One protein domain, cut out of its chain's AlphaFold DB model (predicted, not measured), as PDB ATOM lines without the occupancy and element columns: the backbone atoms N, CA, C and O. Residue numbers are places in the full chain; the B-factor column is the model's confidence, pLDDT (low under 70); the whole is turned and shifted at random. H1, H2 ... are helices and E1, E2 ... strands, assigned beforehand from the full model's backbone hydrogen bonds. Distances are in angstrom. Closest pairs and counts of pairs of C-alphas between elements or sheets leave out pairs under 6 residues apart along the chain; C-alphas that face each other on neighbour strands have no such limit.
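AT A GLANCE: This is residues 2 to 36 and 172 to 192 of the 196 residues of an uncharacterized protein of Paenibacillus barcinonensis (UniProt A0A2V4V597). There is little regular structure: a two-stranded antiparallel ribbon, E1 beside E2, has H1 off to one side, the small H2 near E2, and a long loop, residues 179 to 192, round the outside. The printed part has 56 residues, with named elements in the order H1, E1, H2, E2 holding only 21; the class is mixed, helices and strands. It is compact, with a radius of gyration of the C-alphas of 11.4 A and spans of 26 by 26 by 19 A.

HOW THE PARTS SIT: H1, residues 2 to 8, has every O i to N i+4 pair within hydrogen-bond range; H2, residues 27 to 30, is too short for one. Their closest C-alphas, of Asn 2 and Phe 30, are 7.8 A apart: close but not clearly touching. E1, residues 14 to 18, and E2, residues 174 to 178, are antiparallel at 163 degrees, with N 15 and O 177 at 2.9 A, within hydrogen-bond range. Residues 33 to 34 pair antiparallel with 175 to 176 of E2. The closest C-alphas of H2 and E2, Tyr 27 and Phe 175, are 7.6 A apart. H1 and E2 are apart.

IN THESE COORDINATES: H1 begins at C-alpha 2 (162.041, 13.173, 294.622) and measures 10.1 A, E1 13.5 A, H2 5.5 A. E2 measures 12.9 A and ends at C-alpha 178 (169.668, 2.032, 287.560).

THE WHOLE: The farthest C-alphas, of Arg 3 and His 187, are 31.3 A apart. Residues 37 to 171 are not printed; C-alphas 36 and 172 are 8.0 A apart across this cut. H1 to E1 is a tight link, E1 to H2 a short one. No printed residue is under 70 in pLDDT.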
ATOM      1  N   ASN A   2     163.001  13.270 295.750       92.19
ATOM      2  CA  ASN A   2     162.041  13.173 294.622       92.19
ATOM      3  C   ASN A   2     162.267  14.182 293.485       92.19
ATOM      4  O   ASN A   2     162.401  13.777 292.340       92.19
ATOM      5  N   ARG A   3     162.443  15.473 293.800       94.25
ATOM      6  CA  ARG A   3     162.718  16.510 292.790       94.25
ATOM      7  C   ARG A   3     163.982  16.248 291.954       94.25
ATOM      8  O   ARG A   3     164.013  16.581 290.778       94.25
ATOM      9  N   VAL A   4     165.026  15.675 292.559       92.88
ATOM     10  CA  VAL A   4     166.267  15.315 291.852       92.88
ATOM     11  C   VAL A   4     165.994  14.134 290.923       92.88
ATOM     12  O   VAL A   4     166.352  14.185 289.754       92.88
ATOM     13  N   LEU A   5     165.296  13.107 291.411       93.00
ATOM     14  CA  LEU A   5     164.952  11.935 290.603       93.00
ATOM     15  C   LEU A   5     164.107  12.321 289.388       93.00
ATOM     16  O   LEU A   5     164.500  12.023 288.267       93.00
ATOM     17  N   GLU A   6     163.029  13.082 289.586       92.31
ATOM     18  CA  GLU A   6     162.164  13.570 288.500       92.31
ATOM     19  C   GLU A   6     162.946  14.341 287.425       92.31
ATOM     20  O   GLU A   6     162.668  14.231 286.233       92.31
ATOM     21  N   GLN A   7     163.959  15.109 287.831       94.31
ATOM     22  CA  GLN A   7     164.765  15.904 286.910       94.31
ATOM     23  C   GLN A   7     165.711  15.060 286.038       94.31
ATOM     24  O   GLN A   7     166.062  15.503 284.933       94.31
ATOM     25  N   TYR A   8     166.146  13.890 286.519       92.06
ATOM     26  CA  TYR A   8     167.272  13.144 285.945       92.06
ATOM     27  C   TYR A   8     166.969  11.688 285.554       92.06
ATOM     28  O   TYR A   8     167.758  11.112 284.810       92.06
ATOM     29  N   GLU A   9     165.849  11.099 285.985       84.38
ATOM     30  CA  GLU A   9     165.555   9.657 285.861       84.38
ATOM     31  C   GLU A   9     165.601   9.113 284.434       84.38
ATOM     32  O   GLU A   9     165.965   7.961 284.250       84.38
ATOM     33  N   ASN A  10     165.315   9.943 283.430       88.00
ATOM     34  CA  ASN A  10     165.321   9.551 282.016       88.00
ATOM     35  C   ASN A  10     166.486  10.166 281.220       88.00
ATOM     36  O   ASN A  10     166.463  10.164 279.991       88.00
ATOM     37  N   LYS A  11     167.469  10.764 281.902       93.56
ATOM     38  CA  LYS A  11     168.622  11.431 281.268       93.56
ATOM     39  C   LYS A  11     169.923  10.656 281.421       93.56
ATOM     40  O   LYS A  11     170.872  10.937 280.696       93.56
ATOM     41  N   TYR A  12     169.964   9.723 282.366       92.88
ATOM     42  CA  TYR A  12     171.155   8.967 282.717       92.88
ATOM     43  C   TYR A  12     170.804   7.514 282.997       92.88
ATOM     44  O   TYR A  12     169.710   7.198 283.455       92.88
ATOM     45  N   ASP A  13     171.782   6.651 282.756       93.25
ATOM     46  CA  ASP A  13     171.651   5.207 282.930       93.25
ATOM     47  C   ASP A  13     171.678   4.784 284.395       93.25
ATOM     48  O   ASP A  13     171.067   3.783 284.768       93.25
ATOM     49  N   TYR A  14     172.373   5.562 285.223       93.25
ATOM     50  CA  TYR A  14     172.550   5.306 286.642       93.25
ATOM     51  C   TYR A  14     172.528   6.622 287.409       93.25
ATOM     52  O   TYR A  14     173.021   7.648 286.938       93.25
ATOM     53  N   MET A  15     172.005   6.570 288.629       94.62
ATOM     54  CA  MET A  15     172.302   7.539 289.677       94.62
ATOM     55  C   MET A  15     173.001   6.804 290.803       94.62
ATOM     56  O   MET A  15     172.602   5.689 291.136       94.62
ATOM     57  N   TYR A  16     174.000   7.428 291.409       94.69
ATOM     58  CA  TYR A  16     174.710   6.841 292.533       94.69
ATOM     59  C   TYR A  16     174.970   7.869 293.626       94.69
ATOM     60  O   TYR A  16     174.865   9.076 293.401       94.69
ATOM     61  N   LEU A  17     175.259   7.362 294.818       94.56
ATOM     62  CA  LEU A  17     175.672   8.130 295.983       94.56
ATOM     63  C   LEU A  17     176.424   7.228 296.958       94.56
ATOM     64  O   LEU A  17     176.248   6.009 296.930       94.56
ATOM     65  N   PHE A  18     177.183   7.851 297.850       93.56
ATOM     66  CA  PHE A  18     177.799   7.190 298.990       93.56
ATOM     67  C   PHE A  18     177.016   7.560 300.249       93.56
ATOM     68  O   PHE A  18     176.818   8.733 300.569       93.56
ATOM     69  N   ALA A  19     176.461   6.552 300.914       90.50
ATOM     70  CA  ALA A  19     175.635   6.733 302.093       90.50
ATOM     71  C   ALA A  19     176.487   6.633 303.358       90.50
ATOM     72  O   ALA A  19     177.192   5.648 303.566       90.50
ATOM     73  N   ASN A  20     176.340   7.607 304.256       85.31
ATOM     74  CA  ASN A  20     176.863   7.473 305.613       85.31
ATOM     75  C   ASN A  20     176.165   6.309 306.332       85.31
ATOM     76  O   ASN A  20     174.950   6.124 306.189       85.31
ATOM     77  N   GLU A  21     176.903   5.594 307.186       79.75
ATOM     78  CA  GLU A  21     176.391   4.444 307.952       79.75
ATOM     79  C   GLU A  21     175.115   4.768 308.748       79.75
ATOM     80  O   GLU A  21     174.244   3.921 308.935       79.75
ATOM     81  N   SER A  22     174.948   6.027 309.163       80.81
ATOM     82  CA  SER A  22     173.793   6.488 309.932       80.81
ATOM     83  C   SER A  22     172.469   6.540 309.154       80.81
ATOM     84  O   SER A  22     171.433   6.802 309.763       80.81
ATOM     85  N   VAL A  23     172.469   6.379 307.822       82.00
ATOM     86  CA  VAL A  23     171.275   6.579 306.968       82.00
ATOM     87  C   VAL A  23     171.099   5.529 305.859       82.00
ATOM     88  O   VAL A  23     170.422   5.791 304.862       82.00
ATOM     89  N   LEU A  24     171.642   4.321 306.032       82.94
ATOM     90  CA  LEU A  24     171.573   3.247 305.025       82.94
ATOM     91  C   LEU A  24     170.131   2.869 304.623       82.94
ATOM     92  O   LEU A  24     169.868   2.586 303.456       82.94
ATOM     93  N   ASP A  25     169.169   2.970 305.544       88.56
ATOM     94  CA  ASP A  25     167.756   2.639 305.290       88.56
ATOM     95  C   ASP A  25     166.972   3.740 304.550       88.56
ATOM     96  O   ASP A  25     165.797   3.566 304.205       88.56
ATOM     97  N   PHE A  26     167.573   4.913 304.325       91.62
ATOM     98  CA  PHE A  26     166.885   6.036 303.687       91.62
ATOM     99  C   PHE A  26     166.792   5.874 302.165       91.62
ATOM    100  O   PHE A  26     165.718   6.052 301.590       91.62
ATOM    101  N   TYR A  27     167.899   5.524 301.510       94.38
ATOM    102  CA  TYR A  27     168.008   5.482 300.048       94.38
ATOM    103  C   TYR A  27     167.236   4.338 299.365       94.38
ATOM    104  O   TYR A  27     166.668   4.591 298.293       94.38
ATOM    105  N   PRO A  28     167.088   3.139 299.970       94.44
ATOM    106  CA  PRO A  28     166.230   2.082 299.430       94.44
ATOM    107  C   PRO A  28     164.787   2.515 299.161       94.44
ATOM    108  O   PRO A  28     164.167   2.048 298.205       94.44
ATOM    109  N   LYS A  29     164.264   3.483 299.927       94.31
ATOM    110  CA  LYS A  29     162.912   4.047 299.739       94.31
ATOM    111  C   LYS A  29     162.730   4.749 298.388       94.31
ATOM    112  O   LYS A  29     161.601   4.988 297.975       94.31
ATOM    113  N   PHE A  30     163.828   5.074 297.707       93.62
ATOM    114  CA  PHE A  30     163.857   5.760 296.416       93.62
ATOM    115  C   PHE A  30     164.337   4.856 295.266       93.62
ATOM    116  O   PHE A  30     164.602   5.340 294.167       93.62
ATOM    117  N   GLY A  31     164.461   3.546 295.508       92.75
ATOM    118  CA  GLY A  31     164.877   2.567 294.501       92.75
ATOM    119  C   GLY A  31     166.388   2.443 294.306       92.75
ATOM    120  O   GLY A  31     166.816   1.734 293.398       92.75
ATOM    121  N   PHE A  32     167.197   3.095 295.146       95.06
ATOM    122  CA  PHE A  32     168.626   2.806 295.217       95.06
ATOM    123  C   PHE A  32     168.855   1.464 295.906       95.06
ATOM    124  O   PHE A  32     168.138   1.102 296.838       95.06
ATOM    125  N   LYS A  33     169.882   0.739 295.481       93.38
ATOM    126  CA  LYS A  33     170.298  -0.521 296.096       93.38
ATOM    127  C   LYS A  33     171.771  -0.430 296.478       93.38
ATOM    128  O   LYS A  33     172.513   0.200 295.724       93.38
ATOM    129  N   PRO A  34     172.185  -1.028 297.606       92.62
ATOM    130  CA  PRO A  34     173.601  -1.140 297.916       92.62
ATOM    131  C   PRO A  34     174.288  -1.947 296.811       92.62
ATOM    132  O   PRO A  34     173.719  -2.916 296.298       92.62
ATOM    133  N   VAL A  35     175.484  -1.517 296.434       92.69
ATOM    134  CA  VAL A  35     176.330  -2.185 295.449       92.69
ATOM    135  C   VAL A  35     177.677  -2.457 296.091       92.69
ATOM    136  O   VAL A  35     178.247  -1.591 296.749       92.69
ATOM    137  N   GLU A  36     178.159  -3.679 295.912       92.12
ATOM    138  CA  GLU A  36     179.481  -4.089 296.369       92.12
ATOM    139  C   GLU A  36     180.565  -3.447 295.502       92.12
ATOM    140  O   GLU A  36     180.444  -3.381 294.275       92.12
ATOM    141  N   GLU A 172     181.776   0.211 300.983       85.56
ATOM    142  CA  GLU A 172     182.044   1.624 301.276       85.56
ATOM    143  C   GLU A 172     180.765   2.475 301.213       85.56
ATOM    144  O   GLU A 172     180.814   3.700 301.151       85.56
ATOM    145  N   GLY A 173     179.592   1.829 301.245       90.38
ATOM    146  CA  GLY A 173     178.306   2.518 301.258       90.38
ATOM    147  C   GLY A 173     177.867   3.048 299.894       90.38
ATOM    148  O   GLY A 173     177.078   3.990 299.850       90.38
ATOM    149  N   LEU A 174     178.334   2.465 298.784       94.44
ATOM    150  CA  LEU A 174     177.854   2.797 297.443       94.44
ATOM    151  C   LEU A 174     176.408   2.319 297.243       94.44
ATOM    152  O   LEU A 174     176.082   1.141 297.389       94.44
ATOM    153  N   PHE A 175     175.539   3.242 296.841       95.31
ATOM    154  CA  PHE A 175     174.160   2.969 296.457       95.31
ATOM    155  C   PHE A 175     173.923   3.396 295.018       95.31
ATOM    156  O   PHE A 175     174.205   4.535 294.651       95.31
ATOM    157  N   VAL A 176     173.323   2.514 294.216       95.12
ATOM    158  CA  VAL A 176     173.030   2.771 292.801       95.12
ATOM    159  C   VAL A 176     171.545   2.574 292.517       95.12
ATOM    160  O   VAL A 176     170.933   1.590 292.933       95.12
ATOM    161  N   LYS A 177     170.958   3.513 291.775       94.31
ATOM    162  CA  LYS A 177     169.638   3.393 291.155       94.31
ATOM    163  C   LYS A 177     169.819   3.317 289.634       94.31
ATOM    164  O   LYS A 177     170.128   4.344 289.023       94.31
ATOM    165  N   PRO A 178     169.636   2.143 289.010       92.25
ATOM    166  CA  PRO A 178     169.668   2.032 287.560       92.25
ATOM    167  C   PRO A 178     168.397   2.606 286.921       92.25
ATOM    168  O   PRO A 178     167.320   2.628 287.527       92.25
ATOM    169  N   HIS A 179     168.527   3.046 285.675       90.06
ATOM    170  CA  HIS A 179     167.406   3.294 284.780       90.06
ATOM    171  C   HIS A 179     167.063   2.003 284.018       90.06
ATOM    172  O   HIS A 179     167.895   1.451 283.293       90.06
ATOM    173  N   GLY A 180     165.827   1.524 284.168       86.38
ATOM    174  CA  GLY A 180     165.369   0.277 283.550       86.38
ATOM    175  C   GLY A 180     166.081  -0.962 284.108       86.38
ATOM    176  O   GLY A 180     166.295  -1.075 285.313       86.38
ATOM    177  N   GLU A 181     166.439  -1.894 283.222       85.81
ATOM    178  CA  GLU A 181     167.084  -3.177 283.564       85.81
ATOM    179  C   GLU A 181     168.621  -3.132 283.486       85.81
ATOM    180  O   GLU A 181     169.285  -4.168 283.509       85.81
ATOM    181  N   LYS A 182     169.211  -1.936 283.371       87.44
ATOM    182  CA  LYS A 182     170.666  -1.779 283.285       87.44
ATOM    183  C   LYS A 182     171.338  -2.241 284.580       87.44
ATOM    184  O   LYS A 182     170.899  -1.897 285.677       87.44
ATOM    185  N   LEU A 183     172.421  -2.998 284.445       86.88
ATOM    186  CA  LEU A 183     173.218  -3.475 285.570       86.88
ATOM    187  C   LEU A 183     174.441  -2.586 285.747       86.88
ATOM    188  O   LEU A 183     175.152  -2.297 284.786       86.88
ATOM    189  N   TYR A 184     174.689  -2.177 286.988       90.62
ATOM    190  CA  TYR A 184     175.935  -1.510 287.332       90.62
ATOM    191  C   TYR A 184     177.119  -2.468 287.096       90.62
ATOM    192  O   TYR A 184     176.959  -3.671 287.335       90.62
ATOM    193  N   PRO A 185     178.279  -1.979 286.619       91.62
ATOM    194  CA  PRO A 185     179.460  -2.813 286.436       91.62
ATOM    195  C   PRO A 185     179.809  -3.588 287.708       91.62
ATOM    196  O   PRO A 185     179.846  -3.030 288.800       91.62
ATOM    197  N   VAL A 186     180.049  -4.887 287.559       89.56
ATOM    198  CA  VAL A 186     180.544  -5.739 288.647       89.56
ATOM    199  C   VAL A 186     182.062  -5.691 288.677       89.56
ATOM    200  O   VAL A 186     182.678  -5.423 287.649       89.56
ATOM    201  N   HIS A 187     182.662  -6.024 289.820       92.31
ATOM    202  CA  HIS A 187     184.117  -6.101 289.937       92.31
ATOM    203  C   HIS A 187     184.812  -4.767 289.625       92.31
ATOM    204  O   HIS A 187     185.759  -4.711 288.847       92.31
ATOM    205  N   VAL A 188     184.310  -3.684 290.224       95.50
ATOM    206  CA  VAL A 188     184.867  -2.334 290.077       95.50
ATOM    207  C   VAL A 188     185.070  -1.674 291.437       95.50
ATOM    208  O   VAL A 188     184.359  -1.955 292.402       95.50
ATOM    209  N   LYS A 189     186.034  -0.759 291.483       96.44
ATOM    210  CA  LYS A 189     186.239   0.237 292.533       96.44
ATOM    211  C   LYS A 189     185.887   1.604 291.977       96.44
ATOM    212  O   LYS A 189     186.454   2.019 290.956       96.44
ATOM    213  N   HIS A 190     185.017   2.335 292.663       96.50
ATOM    214  CA  HIS A 190     184.854   3.748 292.374       96.50
ATOM    215  C   HIS A 190     186.127   4.501 292.785       96.50
ATOM    216  O   HIS A 190     186.578   4.310 293.919       96.50
ATOM    217  N   PRO A 191     186.720   5.343 291.912       97.12
ATOM    218  CA  PRO A 191     187.917   6.092 292.274       97.12
ATOM    219  C   PRO A 191     187.682   6.899 293.551       97.12
ATOM    220  O   PRO A 191     186.725   7.673 293.636       97.12
ATOM    221  N   ILE A 192     188.539   6.706 294.553       96.38
ATOM    222  CA  ILE A 192     188.365   7.331 295.872       96.38
ATOM    223  C   ILE A 192     188.418   8.863 295.798       96.38
ATOM    224  O   ILE A 192     187.718   9.555 296.529       96.38
TER     225      ILE A 192